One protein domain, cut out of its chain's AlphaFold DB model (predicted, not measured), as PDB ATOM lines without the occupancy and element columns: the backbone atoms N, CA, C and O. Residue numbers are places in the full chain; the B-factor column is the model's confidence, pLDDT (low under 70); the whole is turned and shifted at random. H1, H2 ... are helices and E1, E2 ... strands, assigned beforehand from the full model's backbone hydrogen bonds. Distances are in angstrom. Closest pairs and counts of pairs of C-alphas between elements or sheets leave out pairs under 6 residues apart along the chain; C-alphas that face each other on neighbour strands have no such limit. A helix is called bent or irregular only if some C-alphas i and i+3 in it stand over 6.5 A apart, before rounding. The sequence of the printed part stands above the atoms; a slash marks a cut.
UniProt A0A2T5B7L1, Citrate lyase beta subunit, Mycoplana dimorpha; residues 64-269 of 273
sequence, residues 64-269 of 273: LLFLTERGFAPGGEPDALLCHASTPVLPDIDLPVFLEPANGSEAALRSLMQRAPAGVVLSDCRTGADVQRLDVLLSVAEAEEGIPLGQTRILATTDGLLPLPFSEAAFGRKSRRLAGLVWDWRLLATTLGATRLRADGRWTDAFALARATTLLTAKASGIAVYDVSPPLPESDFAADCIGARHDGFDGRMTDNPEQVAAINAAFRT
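This is residues 64 to 269 of the 273 residues of the protein "Citrate lyase beta subunit" of Mycoplana dimorpha (UniProt A0A2T5B7L1). This is a closed barrel of eight parallel strands, E1 to E8 in chain order round the ring, with H1, H2, H4 and H6 packed round its outside, H5 packed on E7 and E8, and the short helix H3 at the end of the barrel where E5 and E7 end. H1, H2, H4, H5 and H6 lie round the barrel from E3 on to E8, H3 sits where E5 and E7 end, and long loops instead of helices join E1 to E2, E2 to E3 and E5 to E6. The printed part has 206 residues, in the order E1 E2 E3 H1 E4 H2 E5 E6 H3 H4 E7 H5 E8 H6, and its class is mixed, helices and strands. It is compact, with a radius of gyration of the C-alphas of 16.7 A, and spans 52 by 43 by 33 A.

E1, residues 64 to 67, is the parallel neighbour of E2, residues 80 to 84, with N 67 and O 82 2.8 A apart, within hydrogen-bond range. E2 pairs on its other side with E3, residues 97 to 100 (N 98 and O 81, 2.8 A). H1, residues 106 to 113, is outside the barrel at a height over the sheet of 8.3 A, and its closest C-alphas to E3 are Leu 112 and Leu 99, 7.1 A. E4, residues 119 to 122, is beside E3, with N 121 and O 99 at 2.9 A. H2, residues 128 to 144, touches H1 with residues 137 to 142 alone, at a steep tilt of 59 degrees, the same way; the closest C-alphas are those of Arg 110 and Ala 141, 5.9 A. E5, residues 153 to 158, pairs with E4 through N 120 and O 153, 2.8 A. H2 is over E5, and only just over E4 with 3 C-alphas, slantwise to the strands at 34 degrees to E5 on the local plane. E6, residues 178 to 183, pairs with E5 through N 182 and O 156, 2.8 A. H3, residues 185 to 192, is on the barrel; the C-alphas of Leu 187 and Thr 158 are its closest to E5, 6.8 A. H4, residues 205 to 221, runs along E6 at 10 degrees on the local plane, over E6 and E7, residues 224 to 228; the closest C-alphas of H4 and E7 are Ala 218 and Val 225, 5.9 A. E6 and E7 pair through N 183 and O 226, 2.9 A. H3 and H4 are close but not clearly touching, with Trp 185 and Phe 207 closest at 7.1 A between C-alphas. H5, residues 234 to 247, is irregular, C-alphas 235 and 238 being 7.0 A apart. E8, residues 251 to 254, pairs with E7 (N 253 and O 227, 3.0 A) and closes the ring on E1 (N 66 and O 254, 2.8 A). H6, residues 259 to 267, is over E8, along it at 7 degrees on the local plane, and touches H5, Ile 242 and Ala 266 being closest at 5.5 A between C-alphas, at a shallow tilt of 33 degrees, only just short of steep, the same way. Strand-helix-strand units, two parallel neighbour strands with helices between, are E3 H1 E4, E4 H2 E5, E6 H3 H4 E7 and E7 H5 E8, each with a right-handed crossover. Every O i to N i+4 pair is within hydrogen-bond range in H1, H3, H4 and H6; in H2 it is 12 of 13 and in H5 8 of 10.

E1 begins at C-alpha 64 (-14.919, -23.180, 30.937). H2 is 24.8 A long from first to last C-alpha, H4 24.0 A and H5 20.4 A; E5 is 16.4 A long and E6 14.3 A. H6 ends at C-alpha 267 (-14.100, -25.727, 42.687).

The C-alphas of Gly 146 and Asp 200, 52.7 A apart, are the two farthest apart. The printed part has no cut. The links E1 to E2, E2 to E3, E5 to E6 and H3 to H4 are long. The mean pLDDT of the printed part is 86.5; residues 67 to 76, 84 to 93, 104 and 269 are under 70.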
ATOM      1  N   LEU A  64     -14.966 -23.535  32.358       82.81
ATOM      2  CA  LEU A  64     -14.919 -23.180  30.937       82.81
ATOM      3  C   LEU A  64     -15.997 -23.980  30.197       82.81
ATOM      4  O   LEU A  64     -15.915 -25.210  30.152       82.81
ATOM      5  N   LEU A  65     -16.984 -23.308  29.607       79.88
ATOM      6  CA  LEU A  65     -18.002 -23.960  28.775       79.88
ATOM      7  C   LEU A  65     -17.677 -23.781  27.287       79.88
ATOM      8  O   LEU A  65     -17.622 -22.655  26.793       79.88
ATOM      9  N   PHE A  66     -17.500 -24.889  26.569       80.12
ATOM     10  CA  PHE A  66     -17.394 -24.902  25.113       80.12
ATOM     11  C   PHE A  66     -18.788 -24.725  24.497       80.12
ATOM     12  O   PHE A  66     -19.646 -25.601  24.611       80.12
ATOM     13  N   LEU A  67     -19.028 -23.584  23.850       68.31
ATOM     14  CA  LEU A  67     -20.309 -23.275  23.227       68.31
ATOM     15  C   LEU A  67     -20.477 -24.037  21.908       68.31
ATOM     16  O   LEU A  67     -19.846 -23.738  20.893       68.31
ATOM     17  N   THR A  68     -21.389 -25.005  21.938       60.50
ATOM     18  CA  THR A  68     -21.920 -25.699  20.759       60.50
ATOM     19  C   THR A  68     -23.210 -25.028  20.271       60.50
ATOM     20  O   THR A  68     -23.755 -24.141  20.931       60.50
ATOM     21  N   GLU A  69     -23.760 -25.478  19.138       52.22
ATOM     22  CA  GLU A  69     -25.022 -24.960  18.572       52.22
ATOM     23  C   GLU A  69     -26.242 -25.082  19.511       52.22
ATOM     24  O   GLU A  69     -27.280 -24.477  19.255       52.22
ATOM     25  N   ARG A  70     -26.131 -25.837  20.614       50.84
ATOM     26  CA  ARG A  70     -27.198 -26.012  21.611       50.84
ATOM     27  C   ARG A  70     -27.410 -24.799  22.527       50.84
ATOM     28  O   ARG A  70     -28.417 -24.757  23.227       50.84
ATOM     29  N   GLY A  71     -26.498 -23.823  22.528       56.03
ATOM     30  CA  GLY A  71     -26.584 -22.653  23.405       56.03
ATOM     31  C   GLY A  71     -26.393 -22.994  24.891       56.03
ATOM     32  O   GLY A  71     -25.719 -23.967  25.233       56.03
ATOM     33  N   PHE A  72     -26.958 -22.171  25.778       56.59
ATOM     34  CA  PHE A  72     -26.748 -22.256  27.227       56.59
ATOM     35  C   PHE A  72     -28.054 -22.076  28.026       56.59
ATOM     36  O   PHE A  72     -28.591 -20.973  28.068       56.59
ATOM     37  N   ALA A  73     -28.534 -23.162  28.653       52.50
ATOM     38  CA  ALA A  73     -29.391 -23.236  29.856       52.50
ATOM     39  C   ALA A  73     -29.831 -24.707  30.097       52.50
ATOM     40  O   ALA A  73     -29.911 -25.448  29.115       52.50
ATOM     41  N   PRO A  74     -30.216 -25.139  31.322       48.34
ATOM     42  CA  PRO A  74     -30.100 -24.483  32.630       48.34
ATOM     43  C   PRO A  74     -29.217 -25.270  33.635       48.34
ATOM     44  O   PRO A  74     -29.037 -26.476  33.515       48.34
ATOM     45  N   GLY A  75     -28.725 -24.605  34.689       52.59
ATOM     46  CA  GLY A  75     -28.118 -25.289  35.848       52.59
ATOM     47  C   GLY A  75     -27.101 -24.451  36.627       52.59
ATOM     48  O   GLY A  75     -27.106 -24.453  37.856       52.59
ATOM     49  N   GLY A  76     -26.261 -23.688  35.929       61.94
ATOM     50  CA  GLY A  76     -25.308 -22.767  36.550       61.94
ATOM     51  C   GLY A  76     -24.523 -21.968  35.516       61.94
ATOM     52  O   GLY A  76     -24.255 -22.464  34.428       61.94
ATOM     53  N   GLU A  77     -24.160 -20.735  35.858       76.62
ATOM     54  CA  GLU A  77     -23.402 -19.831  34.983       76.62
ATOM     55  C   GLU A  77     -21.904 -20.188  34.979       76.62
ATOM     56  O   GLU A  77     -21.314 -20.324  36.063       76.62
ATOM     57  N   PRO A  78     -21.277 -20.370  33.799       79.12
ATOM     58  CA  PRO A  78     -19.847 -20.628  33.700       79.12
ATOM     59  C   PRO A  78     -19.041 -19.351  33.962       79.12
ATOM     60  O   PRO A  78     -19.499 -18.252  33.670       79.12
ATOM     61  N   ASP A  79     -17.817 -19.491  34.469       80.56
ATOM     62  CA  ASP A  79     -16.920 -18.345  34.694       80.56
ATOM     63  C   ASP A  79     -16.352 -17.777  33.376       80.56
ATOM     64  O   ASP A  79     -15.947 -16.615  33.322       80.56
ATOM     65  N   ALA A  80     -16.286 -18.594  32.319       82.25
ATOM     66  CA  ALA A  80     -15.818 -18.199  30.994       82.25
ATOM     67  C   ALA A  80     -16.409 -19.081  29.881       82.25
ATOM     68  O   ALA A  80     -16.725 -20.259  30.083       82.25
ATOM     69  N   LEU A  81     -16.507 -18.514  28.678       82.31
ATOM     70  CA  LEU A  81     -17.030 -19.181  27.484       82.31
ATOM     71  C   LEU A  81     -15.903 -19.437  26.482       82.31
ATOM     72  O   LEU A  81     -15.021 -18.597  26.308       82.31
ATOM     73  N   LEU A  82     -15.946 -20.574  25.792       82.94
ATOM     74  CA  LEU A  82     -15.045 -20.908  24.691       82.94
ATOM     75  C   LEU A  82     -15.885 -21.118  23.427       82.94
ATOM     76  O   LEU A  82     -16.734 -22.007  23.400       82.94
ATOM     77  N   CYS A  83     -15.648 -20.327  22.380       76.81
ATOM     78  CA  CYS A  83     -16.312 -20.493  21.085       76.81
ATOM     79  C   CYS A  83     -15.305 -20.858  19.992       76.81
ATOM     80  O   CYS A  83     -14.199 -20.314  19.932       76.81
ATOM     81  N   HIS A  84     -15.721 -21.712  19.059       69.12
ATOM     82  CA  HIS A  84     -14.976 -21.917  17.822       69.12
ATOM     83  C   HIS A  84     -15.091 -20.682  16.907       69.12
ATOM     84  O   HIS A  84     -16.098 -19.969  16.931       69.12
ATOM     85  N   ALA A  85     -14.089 -20.440  16.053       63.81
ATOM     86  CA  ALA A  85     -14.066 -19.288  15.147       63.81
ATOM     87  C   ALA A  85     -15.341 -19.110  14.304       63.81
ATOM     88  O   ALA A  85     -15.745 -17.985  14.012       63.81
ATOM     89  N   SER A  86     -15.974 -20.224  13.921       62.34
ATOM     90  CA  SER A  86     -17.174 -20.258  13.078       62.34
ATOM     91  C   SER A  86     -18.465 -19.828  13.779       62.34
ATOM     92  O   SER A  86     -19.479 -19.690  13.099       62.34
ATOM     93  N   THR A  87     -18.476 -19.621  15.101       60.38
ATOM     94  CA  THR A  87     -19.657 -19.125  15.823       60.38
ATOM     95  C   THR A  87     -19.946 -17.681  15.378       60.38
ATOM     96  O   THR A  87     -19.140 -16.797  15.690       60.38
ATOM     97  N   PRO A  88     -21.050 -17.403  14.654       53.34
ATOM     98  CA  PRO A  88     -21.184 -16.192  13.833       53.34
ATOM     99  C   PRO A  88     -21.440 -14.908  14.631       53.34
ATOM    100  O   PRO A  88     -21.134 -13.819  14.157       53.34
ATOM    101  N   VAL A  89     -21.982 -15.026  15.842       60.56
ATOM    102  CA  VAL A  89     -22.288 -13.908  16.741       60.56
ATOM    103  C   VAL A  89     -21.717 -14.263  18.112       60.56
ATOM    104  O   VAL A  89     -21.892 -15.391  18.572       60.56
ATOM    105  N   LEU A  90     -20.975 -13.346  18.746       61.44
ATOM    106  CA  LEU A  90     -20.683 -13.487  20.177       61.44
ATOM    107  C   LEU A  90     -21.999 -13.290  20.936       61.44
ATOM    108  O   LEU A  90     -22.690 -12.316  20.640       61.44
ATOM    109  N   PRO A  91     -22.370 -14.175  21.874       62.62
ATOM    110  CA  PRO A  91     -23.557 -13.939  22.678       62.62
ATOM    111  C   PRO A  91     -23.340 -12.679  23.532       62.62
ATOM    112  O   PRO A  91     -22.245 -12.470  24.053       62.62
ATOM    113  N   ASP A  92     -24.376 -11.849  23.647       64.75
ATOM    114  CA  ASP A  92     -24.353 -10.597  24.414       64.75
ATOM    115  C   ASP A  92     -24.391 -10.915  25.918       64.75
ATOM    116  O   ASP A  92     -25.455 -11.062  26.521       64.75
ATOM    117  N   ILE A  93     -23.212 -11.196  26.481       66.31
ATOM    118  CA  ILE A  93     -23.012 -11.724  27.833       66.31
ATOM    119  C   ILE A  93     -21.752 -11.082  28.434       66.31
ATOM    120  O   ILE A  93     -20.686 -11.130  27.825       66.31
ATOM    121  N   ASP A  94     -21.845 -10.599  29.677       73.25
ATOM    122  CA  ASP A  94     -20.743 -10.023  30.480       73.25
ATOM    123  C   ASP A  94     -19.660 -11.048  30.929       73.25
ATOM    124  O   ASP A  94     -18.955 -10.849  31.921       73.25
ATOM    125  N   LEU A  95     -19.504 -12.167  30.215       76.50
ATOM    126  CA  LEU A  95     -18.519 -13.213  30.511       76.50
ATOM    127  C   LEU A  95     -17.299 -13.115  29.582       76.50
ATOM    128  O   LEU A  95     -17.445 -12.851  28.387       76.50
ATOM    129  N   PRO A  96     -16.078 -13.402  30.074       83.38
ATOM    130  CA  PRO A  96     -14.897 -13.457  29.224       83.38
ATOM    131  C   PRO A  96     -15.018 -14.594  28.200       83.38
ATOM    132  O   PRO A  96     -15.067 -15.776  28.558       83.38
ATOM    133  N   VAL A  97     -15.026 -14.232  26.915       84.00
ATOM    134  CA  VAL A  97     -15.047 -15.188  25.800       84.00
ATOM    135  C   VAL A  97     -13.639 -15.442  25.266       84.00
ATOM    136  O   VAL A  97     -12.908 -14.512  24.911       84.00
ATOM    137  N   PHE A  98     -13.289 -16.721  25.162       87.25
ATOM    138  CA  PHE A  98     -12.102 -17.229  24.490       87.25
ATOM    139  C   PHE A  98     -12.470 -17.761  23.104       87.25
ATOM    140  O   PHE A  98     -13.426 -18.523  22.962       87.25
ATOM    141  N   LEU A  99     -11.706 -17.377  22.080       85.94
ATOM    142  CA  LEU A  99     -11.938 -17.813  20.700       85.94
ATOM    143  C   LEU A  99     -10.832 -18.750  20.205       85.94
ATOM    144  O   LEU A  99      -9.648 -18.436  20.313       85.94
ATOM    145  N   GLU A 100     -11.212 -19.890  19.635       84.88
ATOM    146  CA  GLU A 100     -10.278 -20.827  19.002       84.88
ATOM    147  C   GLU A 100     -10.118 -20.510  17.500       84.88
ATOM    148  O   GLU A 100     -11.103 -20.614  16.761       84.88
ATOM    149  N   PRO A 101      -8.916 -20.137  17.011       81.44
ATOM    150  CA  PRO A 101      -8.675 -19.892  15.589       81.44
ATOM    151  C   PRO A 101      -8.773 -21.174  14.762       81.44
ATOM    152  O   PRO A 101      -8.031 -22.130  14.988       81.44
ATOM    153  N   ALA A 102      -9.627 -21.159  13.734       76.44
ATOM    154  CA  ALA A 102      -9.794 -22.288  12.823       76.44
ATOM    155  C   ALA A 102      -8.444 -22.737  12.231       76.44
ATOM    156  O   ALA A 102      -7.731 -21.960  11.577       76.44
ATOM    157  N   ASN A 103      -8.106 -24.008  12.476       72.06
ATOM    158  CA  ASN A 103      -6.856 -24.665  12.074       72.06
ATOM    159  C   ASN A 103      -5.570 -23.926  12.508       72.06
ATOM    160  O   ASN A 103      -4.540 -24.055  11.848       72.06
ATOM    161  N   GLY A 104      -5.623 -23.096  13.560       69.94
ATOM    162  CA  GLY A 104      -4.485 -22.287  14.017       69.94
ATOM    163  C   GLY A 104      -3.978 -21.258  12.994       69.94
ATOM    164  O   GLY A 104      -2.849 -20.779  13.108       69.94
ATOM    165  N   SER A 105      -4.772 -20.934  11.966       81.12
ATOM    166  CA  SER A 105      -4.329 -20.074  10.864       81.12
ATOM    167  C   SER A 105      -4.283 -18.590  11.251       81.12
ATOM    168  O   SER A 105      -5.165 -18.081  11.942       81.12
ATOM    169  N   GLU A 106      -3.276 -17.864  10.758       84.06
ATOM    170  CA  GLU A 106      -3.116 -16.427  11.042       84.06
ATOM    171  C   GLU A 106      -4.286 -15.591  10.490       84.06
ATOM    172  O   GLU A 106      -4.724 -14.637  11.127       84.06
ATOM    173  N   ALA A 107      -4.845 -15.986   9.342       85.00
ATOM    174  CA  ALA A 107      -6.032 -15.349   8.774       85.00
ATOM    175  C   ALA A 107      -7.269 -15.517   9.678       85.00
ATOM    176  O   ALA A 107      -7.997 -14.549   9.898       85.00
ATOM    177  N   ALA A 108      -7.476 -16.710  10.254       85.69
ATOM    178  CA  ALA A 108      -8.534 -16.916  11.241       85.69
ATOM    179  C   ALA A 108      -8.270 -16.103  12.516       85.69
ATOM    180  O   ALA A 108      -9.188 -15.465  13.015       85.69
ATOM    181  N   LEU A 109      -7.025 -16.060  13.009       87.75
ATOM    182  CA  LEU A 109      -6.666 -15.255  14.181       87.75
ATOM    183  C   LEU A 109      -7.011 -13.771  13.976       87.75
ATOM    184  O   LEU A 109      -7.719 -13.203  14.801       87.75
ATOM    185  N   ARG A 110      -6.583 -13.165  12.861       87.19
ATOM    186  CA  ARG A 110      -6.887 -11.761  12.521       87.19
ATOM    187  C   ARG A 110      -8.396 -11.510  12.447       87.19
ATOM    188  O   ARG A 110      -8.894 -10.596  13.094       87.19
ATOM    189  N   SER A 111      -9.142 -12.380  11.761       87.12
ATOM    190  CA  SER A 111     -10.608 -12.285  11.689       87.12
ATOM    191  C   SER A 111     -11.304 -12.421  13.052       87.12
ATOM    192  O   SER A 111     -12.395 -11.883  13.224       87.12
ATOM    193  N   LEU A 112     -10.710 -13.126  14.020       87.44
ATOM    194  CA  LEU A 112     -11.244 -13.207  15.382       87.44
ATOM    195  C   LEU A 112     -10.916 -11.975  16.222       87.44
ATOM    196  O   LEU A 112     -11.725 -11.609  17.070       87.44
ATOM    197  N   MET A 113      -9.775 -11.321  15.992       89.56
ATOM    198  CA  MET A 113      -9.379 -10.136  16.759       89.56
ATOM    199  C   MET A 113     -10.306  -8.934  16.535       89.56
ATOM    200  O   MET A 113     -10.539  -8.188  17.482       89.56
ATOM    201  N   GLN A 114     -10.960  -8.846  15.371       88.25
ATOM    202  CA  GLN A 114     -12.059  -7.903  15.084       88.25
ATOM    203  C   GLN A 114     -13.238  -7.994  16.072       88.25
ATOM    204  O   GLN A 114     -14.053  -7.080  16.169       88.25
ATOM    205  N   ARG A 115     -13.353  -9.108  16.809       84.31
ATOM    206  CA  ARG A 115     -14.387  -9.352  17.829       84.31
ATOM    207  C   ARG A 115     -13.918  -8.986  19.246       84.31
ATOM    208  O   ARG A 115     -14.640  -9.272  20.195       84.31
ATOM    209  N   ALA A 116     -12.710  -8.429  19.386       85.69
ATOM    210  CA  ALA A 116     -12.051  -8.049  20.639       85.69
ATOM    211  C   ALA A 116     -12.194  -9.084  21.788       85.69
ATOM    212  O   ALA A 116     -12.649  -8.738  22.881       85.69
ATOM    213  N   PRO A 117     -11.830 -10.366  21.574       87.62
ATOM    214  CA  PRO A 117     -12.055 -11.415  22.564       87.62
ATOM    215  C   PRO A 117     -11.191 -11.233  23.821       87.62
ATOM    216  O   PRO A 117     -10.052 -10.758  23.758       87.62
ATOM    217  N   ALA A 118     -11.694 -11.704  24.967       88.06
ATOM    218  CA  ALA A 118     -10.949 -11.696  26.230       88.06
ATOM    219  C   ALA A 118      -9.683 -12.574  26.159       88.06
ATOM    220  O   ALA A 118      -8.667 -12.297  26.807       88.06
ATOM    221  N   GLY A 119      -9.713 -13.611  25.321       90.31
ATOM    222  CA  GLY A 119      -8.532 -14.378  24.966       90.31
ATOM    223  C   GLY A 119      -8.719 -15.258  23.738       90.31
ATOM    224  O   GLY A 119      -9.782 -15.316  23.126       90.31
ATOM    225  N   VAL A 120      -7.662 -15.981  23.400       91.81
ATOM    226  CA  VAL A 120      -7.655 -16.992  22.346       91.81
ATOM    227  C   VAL A 120      -7.216 -18.343  22.893       91.81
ATOM    228  O   VAL A 120      -6.490 -18.428  23.890       91.81
ATOM    229  N   VAL A 121      -7.659 -19.403  22.223       91.56
ATOM    230  CA  VAL A 121      -7.241 -20.775  22.510       91.56
ATOM    231  C   VAL A 121      -6.110 -21.164  21.563       91.56
ATOM    232  O   VAL A 121      -6.246 -21.054  20.345       91.56
ATOM    233  N   LEU A 122      -4.989 -21.620  22.121       92.88
ATOM    234  CA  LEU A 122      -3.906 -22.264  21.383       92.88
ATOM    235  C   LEU A 122      -4.078 -23.778  21.475       92.88
ATOM    236  O   LEU A 122      -3.805 -24.362  22.526       92.88
ATOM    237  N   SER A 123      -4.516 -24.395  20.383       90.38
ATOM    238  CA  SER A 123      -4.742 -25.841  20.322       90.38
ATOM    239  C   SER A 123      -3.497 -26.637  19.931       90.38
ATOM    240  O   SER A 123      -2.613 -26.118  19.252       90.38
ATOM    241  N   ASP A 124      -3.424 -27.887  20.405       88.75
ATOM    242  CA  ASP A 124      -2.256 -28.788  20.315       88.75
ATOM    243  C   ASP A 124      -0.933 -28.151  20.786       88.75
ATOM    244  O   ASP A 124       0.125 -28.289  20.174       88.75
ATOM    245  N   CYS A 125      -0.981 -27.412  21.896       93.00
ATOM    246  CA  CYS A 125       0.200 -26.768  22.445       93.00
ATOM    247  C   CYS A 125       1.149 -27.793  23.081       93.00
ATOM    248  O   CYS A 125       0.762 -28.548  23.982       93.00
ATOM    249  N   ARG A 126       2.415 -27.790  22.647       90.31
ATOM    250  CA  ARG A 126       3.438 -28.742  23.109       90.31
ATOM    251  C   ARG A 126       4.583 -28.063  23.841       90.31
ATOM    252  O   ARG A 126       5.195 -28.678  24.704       90.31
ATOM    253  N   THR A 127       4.876 -26.802  23.543       92.81
ATOM    254  CA  THR A 127       6.036 -26.084  24.073       92.81
ATOM    255  C   THR A 127       5.733 -24.620  24.377       92.81
ATOM    256  O   THR A 127       4.825 -23.994  23.831       92.81
ATOM    257  N   GLY A 128       6.592 -24.012  25.193       91.50
ATOM    258  CA  GLY A 128       6.588 -22.571  25.405       91.50
ATOM    259  C   GLY A 128       6.913 -21.744  24.151       91.50
ATOM    260  O   GLY A 128       6.606 -20.554  24.125       91.50
ATOM    261  N   ALA A 129       7.503 -22.344  23.108       92.25
ATOM    262  CA  ALA A 129       7.760 -21.668  21.836       92.25
ATOM    263  C   ALA A 129       6.470 -21.460  21.025       92.25
ATOM    264  O   ALA A 129       6.317 -20.417  20.392       92.25
ATOM    265  N   ASP A 130       5.513 -22.390  21.112       93.06
ATOM    266  CA  ASP A 130       4.203 -22.279  20.455       93.06
ATOM    267  C   ASP A 130       3.414 -21.094  21.034       93.06
ATOM    268  O   ASP A 130       2.881 -20.255  20.304       93.06
ATOM    269  N   VAL A 131       3.440 -20.959  22.366       93.88
ATOM    270  CA  VAL A 131       2.864 -19.812  23.085       93.88
ATOM    271  C   VAL A 131       3.561 -18.507  22.700       93.88
ATOM    272  O   VAL A 131       2.885 -17.512  22.451       93.88
ATOM    273  N   GLN A 132       4.895 -18.490  22.622       94.12
ATOM    274  CA  GLN A 132       5.648 -17.292  22.234       94.12
ATOM    275  C   GLN A 132       5.373 -16.880  20.777       94.12
ATOM    276  O   GLN A 132       5.299 -15.690  20.476       94.12
ATOM    277  N   ARG A 133       5.171 -17.841  19.867       93.44
ATOM    278  CA  ARG A 133       4.756 -17.570  18.484       93.44
ATOM    279  C   ARG A 133       3.392 -16.879  18.451       93.44
ATOM    280  O   ARG A 133       3.248 -15.869  17.765       93.44
ATOM    281  N   LEU A 134       2.413 -17.387  19.203       93.94
ATOM    282  CA  LEU A 134       1.086 -16.776  19.281       93.94
ATOM    283  C   LEU A 134       1.114 -15.398  19.966       93.94
ATOM    284  O   LEU A 134       0.428 -14.489  19.515       93.94
ATOM    285  N   ASP A 135       1.941 -15.209  20.997       94.56
ATOM    286  CA  ASP A 135       2.148 -13.924  21.684       94.56
ATOM    287  C   ASP A 135       2.593 -12.804  20.725       94.56
ATOM    288  O   ASP A 135       2.083 -11.683  20.796       94.56
ATOM    289  N   VAL A 136       3.485 -13.125  19.780       94.50
ATOM    290  CA  VAL A 136       3.923 -12.199  18.722       94.50
ATOM    291  C   VAL A 136       2.791 -11.905  17.735       94.50
ATOM    292  O   VAL A 136       2.538 -10.737  17.450       94.50
ATOM    293  N   LEU A 137       2.079 -12.930  17.251       94.31
ATOM    294  CA  LEU A 137       0.965 -12.754  16.307       94.31
ATOM    295  C   LEU A 137      -0.178 -11.918  16.909       94.31
ATOM    296  O   LEU A 137      -0.685 -11.011  16.253       94.31
ATOM    297  N   LEU A 138      -0.530 -12.168  18.174       94.25
ATOM    298  CA  LEU A 138      -1.504 -11.368  18.918       94.25
ATOM    299  C   LEU A 138      -1.059  -9.916  19.070       94.25
ATOM    300  O   LEU A 138      -1.878  -9.022  18.926       94.25
ATOM    301  N   SER A 139       0.225  -9.665  19.323       94.69
ATOM    302  CA  SER A 139       0.730  -8.294  19.483       94.69
ATOM    303  C   SER A 139       0.675  -7.486  18.177       94.69
ATOM    304  O   SER A 139       0.545  -6.266  18.227       94.69
ATOM    305  N   VAL A 140       0.744  -8.147  17.015       94.00
ATOM    306  CA  VAL A 140       0.495  -7.513  15.707       94.00
ATOM    307  C   VAL A 140      -1.000  -7.251  15.517       94.00
ATOM    308  O   VAL A 140      -1.383  -6.122  15.230       94.00
ATOM    309  N   ALA A 141      -1.847  -8.260  15.731       93.00
ATOM    310  CA  ALA A 141      -3.287  -8.135  15.510       93.00
ATOM    311  C   ALA A 141      -3.968  -7.152  16.490       93.00
ATOM    312  O   ALA A 141      -4.857  -6.410  16.092       93.00
ATOM    313  N   GLU A 142      -3.518  -7.071  17.748       93.62
ATOM    314  CA  GLU A 142      -3.968  -6.039  18.695       93.62
ATOM    315  C   GLU A 142      -3.643  -4.626  18.192       93.62
ATOM    316  O   GLU A 142      -4.486  -3.738  18.278       93.62
ATOM    317  N   ALA A 143      -2.448  -4.414  17.628       93.75
ATOM    318  CA  ALA A 143      -2.049  -3.114  17.093       93.75
ATOM    319  C   ALA A 143      -2.842  -2.715  15.833       93.75
ATOM    320  O   ALA A 143      -3.076  -1.527  15.617       93.75
ATOM    321  N   GLU A 144      -3.257  -3.689  15.019       94.00
ATOM    322  CA  GLU A 144      -4.102  -3.475  13.834       94.00
ATOM    323  C   GLU A 144      -5.553  -3.128  14.207       94.00
ATOM    324  O   GLU A 144      -6.127  -2.210  13.626       94.00
ATOM    325  N   GLU A 145      -6.117  -3.802  15.213       92.94
ATOM    326  CA  GLU A 145      -7.500  -3.604  15.683       92.94
ATOM    327  C   GLU A 145      -7.630  -2.499  16.760       92.94
ATOM    328  O   GLU A 145      -8.713  -2.255  17.293       92.94
ATOM    329  N   GLY A 146      -6.534  -1.815  17.114       91.62
ATOM    330  CA  GLY A 146      -6.524  -0.738  18.117       91.62
ATOM    331  C   GLY A 146      -6.702  -1.204  19.572       91.62
ATOM    332  O   GLY A 146      -7.019  -0.396  20.447       91.62
ATOM    333  N   ILE A 147      -6.491  -2.491  19.844       89.94
ATOM    334  CA  ILE A 147      -6.601  -3.103  21.171       89.94
ATOM    335  C   ILE A 147      -5.313  -2.823  21.977       89.94
ATOM    336  O   ILE A 147      -4.206  -2.965  21.449       89.94
ATOM    337  N   PRO A 148      -5.406  -2.449  23.267       89.69
ATOM    338  CA  PRO A 148      -4.250  -2.311  24.150       89.69
ATOM    339  C   PRO A 148      -3.313  -3.531  24.154       89.69
ATOM    340  O   PRO A 148      -3.715  -4.653  24.463       89.69
ATOM    341  N   LEU A 149      -2.028  -3.285  23.875       90.69
ATOM    342  CA  LEU A 149      -1.006  -4.332  23.808       90.69
ATOM    343  C   LEU A 149      -0.917  -5.143  25.110       90.69
ATOM    344  O   LEU A 149      -0.639  -4.606  26.186       90.69
ATOM    345  N   GLY A 150      -1.069  -6.460  24.988       88.50
ATOM    346  CA  GLY A 150      -0.989  -7.409  26.100       88.50
ATOM    347  C   GLY A 150      -2.337  -7.773  26.730       88.50
ATOM    348  O   GLY A 150      -2.345  -8.522  27.709       88.50
ATOM    349  N   GLN A 151      -3.455  -7.258  26.207       89.44
ATOM    350  CA  GLN A 151      -4.785  -7.468  26.778       89.44
ATOM    351  C   GLN A 151      -5.336  -8.873  26.498       89.44
ATOM    352  O   GLN A 151      -5.812  -9.532  27.426       89.44
ATOM    353  N   THR A 152      -5.230  -9.359  25.258       91.75
ATOM    354  CA  THR A 152      -5.739 -10.673  24.847       91.75
ATOM    355  C   THR A 152      -4.950 -11.792  25.522       91.75
ATOM    356  O   THR A 152      -3.724 -11.888  25.385       91.75
ATOM    357  N   ARG A 153      -5.657 -12.647  26.268       93.56
ATOM    358  CA  ARG A 153      -5.087 -13.795  26.989       93.56
ATOM    359  C   ARG A 153      -4.924 -15.024  26.097       93.56
ATOM    360  O   ARG A 153      -5.547 -15.125  25.048       93.56
ATOM    361  N   ILE A 154      -4.100 -15.972  26.536       93.19
ATOM    362  CA  ILE A 154      -3.924 -17.281  25.896       93.19
ATOM    363  C   ILE A 154      -4.321 -18.369  26.899       93.19
ATOM    364  O   ILE A 154      -3.753 -18.436  27.992       93.19
ATOM    365  N   LEU A 155      -5.247 -19.245  26.512       93.19
ATOM    366  CA  LEU A 155      -5.405 -20.576  27.105       93.19
ATOM    367  C   LEU A 155      -4.814 -21.593  26.130       93.19
ATOM    368  O   LEU A 155      -5.113 -21.538  24.943       93.19
ATOM    369  N   ALA A 156      -3.967 -22.501  26.604       94.06
ATOM    370  CA  ALA A 156      -3.328 -23.496  25.745       94.06
ATOM    371  C   ALA A 156      -3.887 -24.895  26.036       94.06
ATOM    372  O   ALA A 156      -3.734 -25.380  27.159       94.06
ATOM    373  N   THR A 157      -4.526 -25.542  25.056       93.69
ATOM    374  CA  THR A 157      -4.945 -26.949  25.176       93.69
ATOM    375  C   THR A 157      -3.789 -27.867  24.787       93.69
ATOM    376  O   THR A 157      -2.958 -27.522  23.946       93.69
ATOM    377  N   THR A 158      -3.680 -29.024  25.435       95.56
ATOM    378  CA  THR A 158      -2.554 -29.945  25.243       95.56
ATOM    379  C   THR A 158      -2.958 -31.392  25.506       95.56
ATOM    380  O   THR A 158      -3.790 -31.663  26.375       95.56
ATOM    381  N   ASP A 159      -2.322 -32.330  24.800       93.81
ATOM    382  CA  ASP A 159      -2.410 -33.762  25.103       93.81
ATOM    383  C   ASP A 159      -1.622 -34.165  26.364       93.81
ATOM    384  O   ASP A 159      -1.783 -35.272  26.872       93.81
ATOM    385  N   GLY A 160      -0.798 -33.263  26.909       92.62
ATOM    386  CA  GLY A 160       0.036 -33.512  28.084       92.62
ATOM    387  C   GLY A 160       1.382 -34.171  27.779       92.62
ATOM    388  O   GLY A 160       2.136 -34.449  28.712       92.62
ATOM    389  N   LEU A 161       1.743 -34.353  26.500       92.06
ATOM    390  CA  LEU A 161       3.101 -34.712  26.070       92.06
ATOM    391  C   LEU A 161       4.015 -33.471  26.089       92.06
ATOM    392  O   LEU A 161       4.587 -33.061  25.077       92.06
ATOM    393  N   LEU A 162       4.111 -32.850  27.265       89.50
ATOM    394  CA  LEU A 162       4.826 -31.600  27.498       89.50
ATOM    395  C   LEU A 162       6.297 -31.832  27.884       89.50
ATOM    396  O   LEU A 162       6.634 -32.847  28.502       89.50
ATOM    397  N   PRO A 163       7.189 -30.867  27.600       86.12
ATOM    398  CA  PRO A 163       8.551 -30.881  28.104       86.12
ATOM    399  C   PRO A 163       8.565 -30.678  29.624       86.12
ATOM    400  O   PRO A 163       7.690 -30.025  30.192       86.12
ATOM    401  N   LEU A 164       9.598 -31.206  30.292       81.94
ATOM    402  CA  LEU A 164       9.703 -31.149  31.753       81.94
ATOM    403  C   LEU A 164       9.612 -29.701  32.280       81.94
ATOM    404  O   LEU A 164      10.213 -28.811  31.667       81.94
ATOM    405  N   PRO A 165       8.973 -29.451  33.443       74.44
ATOM    406  CA  PRO A 165       8.631 -28.096  33.898       74.44
ATOM    407  C   PRO A 165       9.801 -27.110  34.046       74.44
ATOM    408  O   PRO A 165       9.603 -25.901  33.969       74.44
ATOM    409  N   PHE A 166      11.019 -27.620  34.256       76.19
ATOM    410  CA  PHE A 166      12.246 -26.832  34.432       76.19
ATOM    411  C   PHE A 166      13.136 -26.779  33.177       76.19
ATOM    412  O   PHE A 166      14.256 -26.278  33.237       76.19
ATOM    413  N   SER A 167      12.672 -27.324  32.052       82.06
ATOM    414  CA  SER A 167      13.391 -27.276  30.777       82.06
ATOM    415  C   SER A 167      13.258 -25.909  30.098       82.06
ATOM    416  O   SER A 167      12.291 -25.180  30.308       82.06
ATOM    417  N   GLU A 168      14.197 -25.573  29.211       74.44
ATOM    418  CA  GLU A 168      14.124 -24.344  28.408       74.44
ATOM    419  C   GLU A 168      12.911 -24.318  27.456       74.44
ATOM    420  O   GLU A 168      12.416 -23.244  27.108       74.44
ATOM    421  N   ALA A 169      12.410 -25.492  27.061       79.25
ATOM    422  CA  ALA A 169      11.217 -25.651  26.231       79.25
ATOM    423  C   ALA A 169       9.897 -25.465  27.007       79.25
ATOM    424  O   ALA A 169       8.838 -25.355  26.383       79.25
ATOM    425  N   ALA A 170       9.939 -25.413  28.344       82.00
ATOM    426  CA  ALA A 170       8.769 -25.176  29.180       82.00
ATOM    427  C   ALA A 170       8.237 -23.733  29.062       82.00
ATOM    428  O   ALA A 170       8.841 -22.842  28.460       82.00
ATOM    429  N   PHE A 171       7.076 -23.504  29.672       82.94
ATOM    430  CA  PHE A 171       6.271 -22.288  29.522       82.94
ATOM    431  C   PHE A 171       6.758 -21.094  30.358       82.94
ATOM    432  O   PHE A 171       6.338 -19.957  30.128       82.94
ATOM    433  N   GLY A 172       7.664 -21.329  31.312       74.88
ATOM    434  CA  GLY A 172       8.168 -20.314  32.233       74.88
ATOM    435  C   GLY A 172       8.687 -19.062  31.518       74.88
ATOM    436  O   GLY A 172       9.681 -19.108  30.796       74.88
ATOM    437  N   ARG A 173       8.032 -17.919  31.772       72.06
ATOM    438  CA  ARG A 173       8.361 -16.578  31.235       72.06
ATOM    439  C   ARG A 173       8.227 -16.406  29.710       72.06
ATOM    440  O   ARG A 173       8.670 -15.378  29.204       72.06
ATOM    441  N   LYS A 174       7.620 -17.350  28.980       83.00
ATOM    442  CA  LYS A 174       7.542 -17.313  27.502       83.00
ATOM    443  C   LYS A 174       6.505 -16.330  26.947       83.00
ATOM    444  O   LYS A 174       6.707 -15.789  25.869       83.00
ATOM    445  N   SER A 175       5.437 -16.063  27.698       89.12
ATOM    446  CA  SER A 175       4.482 -14.975  27.458       89.12
ATOM    447  C   SER A 175       3.850 -14.547  28.787       89.12
ATOM    448  O   SER A 175       3.767 -15.343  29.722       89.12
ATOM    449  N   ARG A 176       3.391 -13.291  28.878       89.56
ATOM    450  CA  ARG A 176       2.550 -12.798  29.990       89.56
ATOM    451  C   ARG A 176       1.048 -13.022  29.761       89.56
ATOM    452  O   ARG A 176       0.262 -12.827  30.684       89.56
ATOM    453  N   ARG A 177       0.651 -13.409  28.544       93.19
ATOM    454  CA  ARG A 177      -0.741 -13.663  28.145       93.19
ATOM    455  C   ARG A 177      -1.231 -15.039  28.565       93.19
ATOM    456  O   ARG A 177      -2.435 -15.196  28.752       93.19
ATOM    457  N   LEU A 178      -0.320 -16.009  28.687       92.44
ATOM    458  CA  LEU A 178      -0.629 -17.386  29.063       92.44
ATOM    459  C   LEU A 178      -1.293 -17.418  30.445       92.44
ATOM    460  O   LEU A 178      -0.637 -17.241  31.468       92.44
ATOM    461  N   ALA A 179      -2.610 -17.608  30.450       91.38
ATOM    462  CA  ALA A 179      -3.445 -17.611  31.643       91.38
ATOM    463  C   ALA A 179      -3.547 -19.013  32.262       91.38
ATOM    464  O   ALA A 179      -3.683 -19.141  33.480       91.38
ATOM    465  N   GLY A 180      -3.431 -20.065  31.447       91.62
ATOM    466  CA  GLY A 180      -3.404 -21.440  31.929       91.62
ATOM    467  C   GLY A 180      -3.237 -22.498  30.843       91.62
ATOM    468  O   GLY A 180      -3.308 -22.203  29.647       91.62
ATOM    469  N   LEU A 181      -3.020 -23.733  31.297       94.25
ATOM    470  CA  LEU A 181      -3.016 -24.938  30.464       94.25
ATOM    471  C   LEU A 181      -4.318 -25.716  30.658       94.25
ATOM    472  O   LEU A 181      -4.800 -25.866  31.779       94.25
ATOM    473  N   VAL A 182      -4.854 -26.258  29.575       95.62
ATOM    474  CA  VAL A 182      -6.026 -27.131  29.568       95.62
ATOM    475  C   VAL A 182      -5.564 -28.514  29.124       95.62
ATOM    476  O   VAL A 182      -5.112 -28.687  27.994       95.62
ATOM    477  N   TRP A 183      -5.640 -29.504  30.008       96.75
ATOM    478  CA  TRP A 183      -5.384 -30.888  29.618       96.75
ATOM    479  C   TRP A 183      -6.600 -31.444  28.875       96.75
ATOM    480  O   TRP A 183      -7.706 -31.393  29.413       96.75
ATOM    481  N   ASP A 184      -6.402 -31.987  27.670       94.69
ATOM    482  CA  ASP A 184      -7.466 -32.580  26.857       94.69
ATOM    483  C   ASP A 184      -7.166 -34.047  26.509       94.69
ATOM    484  O   ASP A 184      -6.279 -34.369  25.711       94.69
ATOM    485  N   TRP A 185      -7.960 -34.958  27.081       94.62
ATOM    486  CA  TRP A 185      -7.867 -36.393  26.807       94.62
ATOM    487  C   TRP A 185      -8.131 -36.753  25.344       94.62
ATOM    488  O   TRP A 185      -7.643 -37.783  24.886       94.62
ATOM    489  N   ARG A 186      -8.902 -35.945  24.604       93.69
ATOM    490  CA  ARG A 186      -9.279 -36.219  23.208       93.69
ATOM    491  C   ARG A 186      -8.079 -36.042  22.288       93.69
ATOM    492  O   ARG A 186      -7.868 -36.866  21.397       93.69
ATOM    493  N   LEU A 187      -7.258 -35.023  22.563       93.56
ATOM    494  CA  LEU A 187      -5.976 -34.827  21.889       93.56
ATOM    495  C   LEU A 187      -5.065 -36.030  22.151       93.56
ATOM    496  O   LEU A 187      -4.624 -36.665  21.201       93.56
ATOM    497  N   LEU A 188      -4.888 -36.438  23.414       95.50
ATOM    498  CA  LEU A 188      -4.032 -37.582  23.750       95.50
ATOM    499  C   LEU A 188      -4.526 -38.911  23.166       95.50
ATOM    500  O   LEU A 188      -3.726 -39.696  22.661       95.50
ATOM    501  N   ALA A 189      -5.836 -39.164  23.196       95.06
ATOM    502  CA  ALA A 189      -6.430 -40.346  22.581       95.06
ATOM    503  C   ALA A 189      -6.148 -40.395  21.073       95.06
ATOM    504  O   ALA A 189      -5.807 -41.454  20.550       95.06
ATOM    505  N   THR A 190      -6.215 -39.240  20.402       95.00
ATOM    506  CA  THR A 190      -5.878 -39.101  18.980       95.00
ATOM    507  C   THR A 190      -4.381 -39.320  18.744       95.00
ATOM    508  O   THR A 190      -4.022 -40.169  17.930       95.00
ATOM    509  N   THR A 191      -3.504 -38.647  19.503       94.75
ATOM    510  CA  THR A 191      -2.037 -38.776  19.404       94.75
ATOM    511  C   THR A 191      -1.557 -40.217  19.601       94.75
ATOM    512  O   THR A 191      -0.655 -40.672  18.901       94.75
ATOM    513  N   LEU A 192      -2.150 -40.949  20.550       95.06
ATOM    514  CA  LEU A 192      -1.771 -42.327  20.874       95.06
ATOM    515  C   LEU A 192      -2.507 -43.392  20.041       95.06
ATOM    516  O   LEU A 192      -2.178 -44.573  20.155       95.06
ATOM    517  N   GLY A 193      -3.536 -43.023  19.269       95.81
ATOM    518  CA  GLY A 193      -4.475 -43.985  18.675       95.81
ATOM    519  C   GLY A 193      -5.218 -44.830  19.724       95.81
ATOM    520  O   GLY A 193      -5.570 -45.983  19.470       95.81
ATOM    521  N   ALA A 194      -5.407 -44.297  20.933       94.06
ATOM    522  CA  ALA A 194      -5.885 -45.054  22.083       94.06
ATOM    523  C   ALA A 194      -7.414 -45.203  22.084       94.06
ATOM    524  O   ALA A 194      -8.155 -44.240  22.271       94.06
ATOM    525  N   THR A 195      -7.890 -46.444  21.974       92.56
ATOM    526  CA  THR A 195      -9.320 -46.792  22.059       92.56
ATOM    527  C   THR A 195      -9.817 -47.009  23.493       92.56
ATOM    528  O   THR A 195     -11.024 -47.022  23.731       92.56
ATOM    529  N   ARG A 196      -8.908 -47.166  24.469       92.25
ATOM    530  CA  ARG A 196      -9.229 -47.346  25.895       92.25
ATOM    531  C   ARG A 196      -8.651 -46.214  26.741       92.25
ATOM    532  O   ARG A 196      -7.454 -46.170  27.011       92.25
ATOM    533  N   LEU A 197      -9.544 -45.354  27.218       92.75
ATOM    534  CA  LEU A 197      -9.220 -44.190  28.049       92.75
ATOM    535  C   LEU A 197      -9.067 -44.550  29.536       92.75
ATOM    536  O   LEU A 197      -8.227 -43.994  30.242       92.75
ATOM    537  N   ARG A 198      -9.904 -45.478  30.024       91.12
ATOM    538  CA  ARG A 198     -10.014 -45.828  31.446       91.12
ATOM    539  C   ARG A 198     -10.003 -47.342  31.700       91.12
ATOM    540  O   ARG A 198     -10.371 -48.154  30.846       91.12
ATOM    541  N   ALA A 199      -9.581 -47.715  32.900       90.88
ATOM    542  CA  ALA A 199      -9.648 -49.053  33.474       90.88
ATOM    543  C   ALA A 199     -10.128 -48.932  34.926       90.88
ATOM    544  O   ALA A 199      -9.628 -48.086  35.661       90.88
ATOM    545  N   ASP A 200     -11.125 -49.729  35.315       88.44
ATOM    546  CA  ASP A 200     -11.637 -49.813  36.692       88.44
ATOM    547  C   ASP A 200     -11.939 -48.434  37.319       88.44
ATOM    548  O   ASP A 200     -11.534 -48.106  38.434       88.44
ATOM    549  N   GLY A 201     -12.606 -47.577  36.535       85.75
ATOM    550  CA  GLY A 201     -12.969 -46.206  36.909       85.75
ATOM    551  C   GLY A 201     -11.841 -45.168  36.824       85.75
ATOM    552  O   GLY A 201     -12.119 -43.974  36.934       85.75
ATOM    553  N   ARG A 202     -10.587 -45.557  36.566       90.06
ATOM    554  CA  ARG A 202      -9.399 -44.677  36.539       90.06
ATOM    555  C   ARG A 202      -8.849 -44.468  35.131       90.06
ATOM    556  O   ARG A 202      -9.049 -45.311  34.266       90.06
ATOM    557  N   TRP A 203      -8.126 -43.372  34.906       94.75
ATOM    558  CA  TRP A 203      -7.303 -43.190  33.703       94.75
ATOM    559  C   TRP A 203      -6.291 -44.334  33.547       94.75
ATOM    560  O   TRP A 203      -5.741 -44.801  34.542       94.75
ATOM    561  N   THR A 204      -6.031 -44.771  32.313       96.44
ATOM    562  CA  THR A 204      -4.890 -45.659  32.026       96.44
ATOM    563  C   THR A 204      -3.566 -44.909  32.217       96.44
ATOM    564  O   THR A 204      -3.533 -43.680  32.143       96.44
ATOM    565  N   ASP A 205      -2.467 -45.630  32.456       96.38
ATOM    566  CA  ASP A 205      -1.186 -45.049  32.904       96.38
ATOM    567  C   ASP A 205      -0.680 -43.891  32.030       96.38
ATOM    568  O   ASP A 205      -0.215 -42.879  32.553       96.38
ATOM    569  N   ALA A 206      -0.828 -43.990  30.703       95.62
ATOM    570  CA  ALA A 206      -0.444 -42.928  29.773       95.62
ATOM    571  C   ALA A 206      -1.273 -41.642  29.970       95.62
ATOM    572  O   ALA A 206      -0.717 -40.544  30.002       95.62
ATOM    573  N   PHE A 207      -2.590 -41.774  30.162       96.81
ATOM    574  CA  PHE A 207      -3.492 -40.648  30.426       96.81
ATOM    575  C   PHE A 207      -3.250 -40.058  31.818       96.81
ATOM    576  O   PHE A 207      -3.218 -38.838  31.969       96.81
ATOM    577  N   ALA A 208      -3.017 -40.907  32.823       95.94
ATOM    578  CA  ALA A 208      -2.687 -40.476  34.178       95.94
ATOM    579  C   ALA A 208      -1.366 -39.684  34.218       95.94
ATOM    580  O   ALA A 208      -1.315 -38.607  34.814       95.94
ATOM    581  N   LEU A 209      -0.323 -40.175  33.538       95.81
ATOM    582  CA  LEU A 209       0.977 -39.511  33.443       95.81
ATOM    583  C   LEU A 209       0.887 -38.179  32.691       95.81
ATOM    584  O   LEU A 209       1.411 -37.175  33.174       95.81
ATOM    585  N   ALA A 210       0.207 -38.140  31.545       96.25
ATOM    586  CA  ALA A 210       0.024 -36.914  30.770       96.25
ATOM    587  C   ALA A 210      -0.752 -35.844  31.561       96.25
ATOM    588  O   ALA A 210      -0.325 -34.692  31.640       96.25
ATOM    589  N   ARG A 211      -1.837 -36.241  32.239       96.56
ATOM    590  CA  ARG A 211      -2.635 -35.361  33.103       96.56
ATOM    591  C   ARG A 211      -1.821 -34.799  34.270       96.56
ATOM    592  O   ARG A 211      -1.857 -33.594  34.525       96.56
ATOM    593  N   ALA A 212      -1.035 -35.644  34.942       95.62
ATOM    594  CA  ALA A 212      -0.113 -35.211  35.991       95.62
ATOM    595  C   ALA A 212       0.987 -34.276  35.452       95.62
ATOM    596  O   ALA A 212       1.359 -33.308  36.113       95.62
ATOM    597  N   THR A 213       1.477 -34.520  34.233       94.88
ATOM    598  CA  THR A 213       2.505 -33.693  33.585       94.88
ATOM    599  C   THR A 213       1.979 -32.293  33.267       94.88
ATOM    600  O   THR A 213       2.657 -31.315  33.591       94.88
ATOM    601  N   THR A 214       0.759 -32.155  32.731       95.62
ATOM    602  CA  THR A 214       0.129 -30.837  32.516       95.62
ATOM    603  C   THR A 214      -0.068 -30.075  33.826       95.62
ATOM    604  O   THR A 214       0.317 -28.907  33.912       95.62
ATOM    605  N   LEU A 215      -0.582 -30.742  34.866       95.25
ATOM    606  CA  LEU A 215      -0.735 -30.178  36.211       95.25
ATOM    607  C   LEU A 215       0.594 -29.632  36.758       95.25
ATOM    608  O   LEU A 215       0.693 -28.444  37.074       95.25
ATOM    609  N   LEU A 216       1.636 -30.466  36.823       93.81
ATOM    610  CA  LEU A 216       2.946 -30.069  37.352       93.81
ATOM    611  C   LEU A 216       3.583 -28.937  36.530       93.81
ATOM    612  O   LEU A 216       4.178 -28.021  37.099       93.81
ATOM    613  N   THR A 217       3.420 -28.965  35.205       92.31
ATOM    614  CA  THR A 217       3.969 -27.952  34.293       92.31
ATOM    615  C   THR A 217       3.298 -26.591  34.470       92.31
ATOM    616  O   THR A 217       3.989 -25.569  34.533       92.31
ATOM    617  N   ALA A 218       1.972 -26.559  34.621       90.50
ATOM    618  CA  ALA A 218       1.228 -25.332  34.892       90.50
ATOM    619  C   ALA A 218       1.579 -24.735  36.265       90.50
ATOM    620  O   ALA A 218       1.917 -23.552  36.354       90.50
ATOM    621  N   LYS A 219       1.600 -25.554  37.330       91.25
ATOM    622  CA  LYS A 219       1.936 -25.079  38.685       91.25
ATOM    623  C   LYS A 219       3.372 -24.564  38.785       91.25
ATOM    624  O   LYS A 219       3.587 -23.504  39.366       91.25
ATOM    625  N   ALA A 220       4.342 -25.242  38.167       89.31
ATOM    626  CA  ALA A 220       5.723 -24.756  38.089       89.31
ATOM    627  C   ALA A 220       5.857 -23.447  37.284       89.31
ATOM    628  O   ALA A 220       6.735 -22.633  37.568       89.31
ATOM    629  N   SER A 221       4.974 -23.231  36.305       86.19
ATOM    630  CA  SER A 221       4.916 -22.001  35.505       86.19
ATOM    631  C   SER A 221       4.126 -20.868  36.180       86.19
ATOM    632  O   SER A 221       4.164 -19.740  35.691       86.19
ATOM    633  N   GLY A 222       3.441 -21.136  37.300       87.12
ATOM    634  CA  GLY A 222       2.645 -20.153  38.042       87.12
ATOM    635  C   GLY A 222       1.336 -19.745  37.356       87.12
ATOM    636  O   GLY A 222       0.867 -18.630  37.574       87.12
ATOM    637  N   ILE A 223       0.769 -20.620  36.521       89.19
ATOM    638  CA  ILE A 223      -0.460 -20.386  35.742       89.19
ATOM    639  C   ILE A 223      -1.569 -21.363  36.153       89.19
ATOM    640  O   ILE A 223      -1.295 -22.391  36.779       89.19
ATOM    641  N   ALA A 224      -2.819 -21.046  35.805       91.62
ATOM    642  CA  ALA A 224      -3.959 -21.909  36.107       91.62
ATOM    643  C   ALA A 224      -3.901 -23.228  35.318       91.62
ATOM    644  O   ALA A 224      -3.289 -23.301  34.245       91.62
ATOM    645  N   VAL A 225      -4.566 -24.269  35.824       94.12
ATOM    646  CA  VAL A 225      -4.713 -25.535  35.096       94.12
ATOM    647  C   VAL A 225      -6.125 -26.101  35.151       94.12
ATOM    648  O   VAL A 225      -6.746 -26.166  36.216       94.12
ATOM    649  N   TYR A 226      -6.598 -26.541  33.988       95.94
ATOM    650  CA  TYR A 226      -7.958 -27.009  33.756       95.94
ATOM    651  C   TYR A 226      -7.960 -28.459  33.268       95.94
ATOM    652  O   TYR A 226      -7.134 -28.848  32.441       95.94
ATOM    653  N   ASP A 227      -8.902 -29.246  33.779       95.50
ATOM    654  CA  ASP A 227      -9.119 -30.652  33.415       95.50
ATOM    655  C   ASP A 227     -10.320 -30.723  32.449       95.50
ATOM    656  O   ASP A 227     -11.412 -30.262  32.799       95.50
ATOM    657  N   VAL A 228     -10.159 -31.249  31.228       94.62
ATOM    658  CA  VAL A 228     -11.312 -31.501  30.341       94.62
ATOM    659  C   VAL A 228     -12.162 -32.627  30.915       94.62
ATOM    660  O   VAL A 228     -11.659 -33.699  31.254       94.62
ATOM    661  N   SER A 229     -13.467 -32.381  30.984       90.75
ATOM    662  CA  SER A 229     -14.443 -33.324  31.517       90.75
ATOM    663  C   SER A 229     -14.372 -34.668  30.773       90.75
ATOM    664  O   SER A 229     -14.486 -34.707  29.542       90.75
ATOM    665  N   PRO A 230     -14.149 -35.787  31.485       89.69
ATOM    666  CA  PRO A 230     -14.233 -37.114  30.891       89.69
ATOM    667  C   PRO A 230     -15.689 -37.502  30.578       89.69
ATOM    668  O   PRO A 230     -16.612 -37.009  31.233       89.69
ATOM    669  N   PRO A 231     -15.910 -38.446  29.645       87.19
ATOM    670  CA  PRO A 231     -17.225 -39.021  29.389       87.19
ATOM    671  C   PRO A 231     -17.574 -39.995  30.526       87.19
ATOM    672  O   PRO A 231     -17.279 -41.188  30.456       87.19
ATOM    673  N   LEU A 232     -18.149 -39.462  31.605       88.38
ATOM    674  CA  LEU A 232     -18.597 -40.208  32.783       88.38
ATOM    675  C   LEU A 232     -20.125 -40.156  32.934       88.38
ATOM    676  O   LEU A 232     -20.744 -39.185  32.490       88.38
ATOM    677  N   PRO A 233     -20.733 -41.152  33.605       88.69
ATOM    678  CA  PRO A 233     -22.097 -41.042  34.108       88.69
ATOM    679  C   PRO A 233     -22.254 -39.835  35.043       88.69
ATOM    680  O   PRO A 233     -21.341 -39.493  35.797       88.69
ATOM    681  N   GLU A 234     -23.439 -39.226  35.043       85.75
ATOM    682  CA  GLU A 234     -23.761 -38.069  35.891       85.75
ATOM    683  C   GLU A 234     -23.544 -38.359  37.389       85.75
ATOM    684  O   GLU A 234     -23.004 -37.519  38.110       85.75
ATOM    685  N   SER A 235     -23.859 -39.585  37.831       89.44
ATOM    686  CA  SER A 235     -23.643 -40.071  39.205       89.44
ATOM    687  C   SER A 235     -22.196 -39.954  39.687       89.44
ATOM    688  O   SER A 235     -21.951 -39.751  40.877       89.44
ATOM    689  N   ASP A 236     -21.243 -40.075  38.766       91.31
ATOM    690  CA  ASP A 236     -19.818 -40.195  39.070       91.31
ATOM    691  C   ASP A 236     -19.106 -38.843  38.886       91.31
ATOM    692  O   ASP A 236     -18.051 -38.586  39.476       91.31
ATOM    693  N   PHE A 237     -19.698 -37.948  38.087       92.31
ATOM    694  CA  PHE A 237     -19.087 -36.695  37.653       92.31
ATOM    695  C   PHE A 237     -18.760 -35.739  38.809       92.31
ATOM    696  O   PHE A 237     -17.681 -35.143  38.832       92.31
ATOM    697  N   ALA A 238     -19.648 -35.616  39.800       92.25
ATOM    698  CA  ALA A 238     -19.415 -34.763  40.967       92.25
ATOM    699  C   ALA A 238     -18.210 -35.243  41.804       92.25
ATOM    700  O   ALA A 238     -17.395 -34.431  42.250       92.25
ATOM    701  N   ALA A 239     -18.053 -36.562  41.965       93.06
ATOM    702  CA  ALA A 239     -16.921 -37.153  42.673       93.06
ATOM    703  C   ALA A 239     -15.603 -36.986  41.892       93.06
ATOM    704  O   ALA A 239     -14.581 -36.644  42.485       93.06
ATOM    705  N   ASP A 240     -15.625 -37.151  40.565       93.81
ATOM    706  CA  ASP A 240     -14.459 -36.943  39.692       93.81
ATOM    707  C   ASP A 240     -14.023 -35.456  39.662       93.81
ATOM    708  O   ASP A 240     -12.826 -35.168  39.699       93.81
ATOM    709  N   CYS A 241     -14.961 -34.498  39.737       93.75
ATOM    710  CA  CYS A 241     -14.650 -33.070  39.923       93.75
ATOM    711  C   CYS A 241     -13.968 -32.782  41.269       93.75
ATOM    712  O   CYS A 241     -12.978 -32.050  41.326       93.75
ATOM    713  N   ILE A 242     -14.470 -33.377  42.357       93.88
ATOM    714  CA  ILE A 242     -13.855 -33.277  43.689       93.88
ATOM    715  C   ILE A 242     -12.443 -33.884  43.670       93.88
ATOM    716  O   ILE A 242     -11.520 -33.275  44.213       93.88
ATOM    717  N   GLY A 243     -12.254 -35.024  42.996       93.81
ATOM    718  CA  GLY A 243     -10.949 -35.652  42.771       93.81
ATOM    719  C   GLY A 243      -9.964 -34.730  42.049       93.81
ATOM    720  O   GLY A 243      -8.884 -34.470  42.569       93.81
ATOM    721  N   ALA A 244     -10.360 -34.141  40.918       94.06
ATOM    722  CA  ALA A 244      -9.509 -33.212  40.171       94.06
ATOM    723  C   ALA A 244      -9.096 -31.975  40.984       94.06
ATOM    724  O   ALA A 244      -7.941 -31.546  40.934       94.06
ATOM    725  N   ARG A 245     -10.001 -31.428  41.802       93.94
ATOM    726  CA  ARG A 245      -9.655 -30.362  42.749       93.94
ATOM    727  C   ARG A 245      -8.652 -30.829  43.809       93.94
ATOM    728  O   ARG A 245      -7.747 -30.071  44.146       93.94
ATOM    729  N   HIS A 246      -8.789 -32.050  44.332       94.19
ATOM    730  CA  HIS A 246      -7.838 -32.617  45.296       94.19
ATOM    731  C   HIS A 246      -6.458 -32.899  44.690       94.19
ATOM    732  O   HIS A 246      -5.462 -32.684  45.377       94.19
ATOM    733  N   ASP A 247      -6.386 -33.288  43.413       94.31
ATOM    734  CA  ASP A 247      -5.122 -33.375  42.666       94.31
ATOM    735  C   ASP A 247      -4.446 -31.996  42.520       94.31
ATOM    736  O   ASP A 247      -3.230 -31.905  42.369       94.31
ATOM    737  N   GLY A 248      -5.227 -30.912  42.583       93.12
ATOM    738  CA  GLY A 248      -4.748 -29.530  42.544       93.12
ATOM    739  C   GLY A 248      -5.111 -28.757  41.276       93.12
ATOM    740  O   GLY A 248      -4.535 -27.690  41.051       93.12
ATOM    741  N   PHE A 249      -6.039 -29.248  40.448       95.19
ATOM    742  CA  PHE A 249      -6.578 -28.459  39.336       95.19
ATOM    743  C   PHE A 249      -7.323 -27.218  39.848       95.19
ATOM    744  O   PHE A 249      -7.871 -27.215  40.952       95.19
ATOM    745  N   ASP A 250      -7.316 -26.147  39.056       93.94
ATOM    746  CA  ASP A 250      -7.983 -24.886  39.402       93.94
ATOM    747  C   ASP A 250      -9.421 -24.825  38.866       93.94
ATOM    748  O   ASP A 250     -10.261 -24.145  39.451       93.94
ATOM    749  N   GLY A 251      -9.719 -25.585  37.808       93.50
ATOM    750  CA  GLY A 251     -11.050 -25.676  37.218       93.50
ATOM    751  C   GLY A 251     -11.201 -26.819  36.214       93.50
ATOM    752  O   GLY A 251     -10.324 -27.677  36.072       93.50
ATOM    753  N   ARG A 252     -12.319 -26.814  35.482       94.00
ATOM    754  CA  ARG A 252     -12.627 -27.763  34.406       94.00
ATOM    755  C   ARG A 252     -13.148 -27.095  33.146       94.00
ATOM    756  O   ARG A 252     -13.764 -26.034  33.203       94.00
ATOM    757  N   MET A 253     -12.932 -27.773  32.023       91.81
ATOM    758  CA  MET A 253     -13.570 -27.462  30.745       91.81
ATOM    759  C   MET A 253     -14.619 -28.532  30.413       91.81
ATOM    760  O   MET A 253     -14.372 -29.724  30.606       91.81
ATOM    761  N   THR A 254     -15.794 -28.126  29.940       89.50
ATOM    762  CA  THR A 254     -16.881 -29.031  29.535       89.50
ATOM    763  C   THR A 254     -17.589 -28.518  28.283       89.50
ATOM    764  O   THR A 254     -17.582 -27.320  28.010       89.50
ATOM    765  N   ASP A 255     -18.192 -29.425  27.522       85.00
ATOM    766  CA  ASP A 255     -19.137 -29.158  26.433       85.00
ATOM    767  C   ASP A 255     -20.604 -29.416  26.844       85.00
ATOM    768  O   ASP A 255     -21.514 -29.123  26.065       85.00
ATOM    769  N   ASN A 256     -20.854 -29.902  28.071       84.19
ATOM    770  CA  ASN A 256     -22.194 -30.079  28.633       84.19
ATOM    771  C   ASN A 256     -22.543 -28.948  29.633       84.19
ATOM    772  O   ASN A 256     -21.966 -28.906  30.725       84.19
ATOM    773  N   PRO A 257     -23.530 -28.075  29.335       81.88
ATOM    774  CA  PRO A 257     -24.014 -27.050  30.264       81.88
ATOM    775  C   PRO A 257     -24.482 -27.579  31.632       81.88
ATOM    776  O   PRO A 257     -24.295 -26.902  32.640       81.88
ATOM    777  N   GLU A 258     -25.040 -28.791  31.701       84.06
ATOM    778  CA  GLU A 258     -25.556 -29.393  32.945       84.06
ATOM    779  C   GLU A 258     -24.428 -29.653  33.963       84.06
ATOM    780  O   GLU A 258     -24.614 -29.539  35.175       84.06
ATOM    781  N   GLN A 259     -23.211 -29.916  33.475       87.56
ATOM    782  CA  GLN A 259     -22.032 -30.155  34.310       87.56
ATOM    783  C   GLN A 259     -21.508 -28.889  35.007       87.56
ATOM    784  O   GLN A 259     -20.798 -28.996  36.013       87.56
ATOM    785  N   VAL A 260     -21.855 -27.689  34.523       88.44
ATOM    786  CA  VAL A 260     -21.329 -26.411  35.042       88.44
ATOM    787  C   VAL A 260     -21.672 -26.217  36.522       88.44
ATOM    788  O   VAL A 260     -20.823 -25.772  37.296       88.44
ATOM    789  N   ALA A 261     -22.871 -26.622  36.951       87.00
ATOM    790  CA  ALA A 261     -23.291 -26.544  38.350       87.00
ATOM    791  C   ALA A 261     -22.393 -27.385  39.278       87.00
ATOM    792  O   ALA A 261     -21.923 -26.893  40.307       87.00
ATOM    793  N   ALA A 262     -22.101 -28.629  38.886       90.06
ATOM    794  CA  ALA A 262     -21.253 -29.543  39.650       90.06
ATOM    795  C   ALA A 262     -19.779 -29.099  39.667       90.06
ATOM    796  O   ALA A 262     -19.129 -29.181  40.713       90.06
ATOM    797  N   ILE A 263     -19.264 -28.558  38.553       91.00
ATOM    798  CA  ILE A 263     -17.925 -27.948  38.495       91.00
ATOM    799  C   ILE A 263     -17.853 -26.760  39.465       91.00
ATOM    800  O   ILE A 263     -16.982 -26.722  40.334       91.00
ATOM    801  N   ASN A 264     -18.795 -25.819  39.381       90.25
ATOM    802  CA  ASN A 264     -18.812 -24.643  40.250       90.25
ATOM    803  C   ASN A 264     -18.906 -25.029  41.736       90.25
ATOM    804  O   ASN A 264     -18.160 -24.484  42.550       90.25
ATOM    805  N   ALA A 265     -19.754 -25.999  42.095       89.88
ATOM    806  CA  ALA A 265     -19.866 -26.505  43.464       89.88
ATOM    807  C   ALA A 265     -18.562 -27.153  43.968       89.88
ATOM    808  O   ALA A 265     -18.150 -26.917  45.106       89.88
ATOM    809  N   ALA A 266     -17.877 -27.931  43.124       90.50
ATOM    810  CA  ALA A 266     -16.602 -28.538  43.485       90.50
ATOM    811  C   ALA A 266     -15.509 -27.477  43.691       90.50
ATOM    812  O   ALA A 266     -14.868 -27.465  44.739       90.50
ATOM    813  N   PHE A 267     -15.293 -26.581  42.726       87.75
ATOM    814  CA  PHE A 267     -14.100 -25.727  42.687       87.75
ATOM    815  C   PHE A 267     -14.243 -24.392  43.444       87.75
ATOM    816  O   PHE A 267     -13.282 -23.977  44.095       87.75
ATOM    817  N   ARG A 268     -15.428 -23.755  43.467       84.94
ATOM    818  CA  ARG A 268     -15.638 -22.469  44.175       84.94
ATOM    819  C   ARG A 268     -15.631 -22.599  45.707       84.94
ATOM    820  O   ARG A 268     -15.477 -21.599  46.399       84.94
ATOM    821  N   THR A 269     -15.744 -23.810  46.262       69.25
ATOM    822  CA  THR A 269     -15.656 -24.065  47.722       69.25
ATOM    823  C   THR A 269     -14.226 -23.996  48.280       69.25
ATOM    824  O   THR A 269     -13.995 -24.258  49.463       69.25
TER     825      THR A 269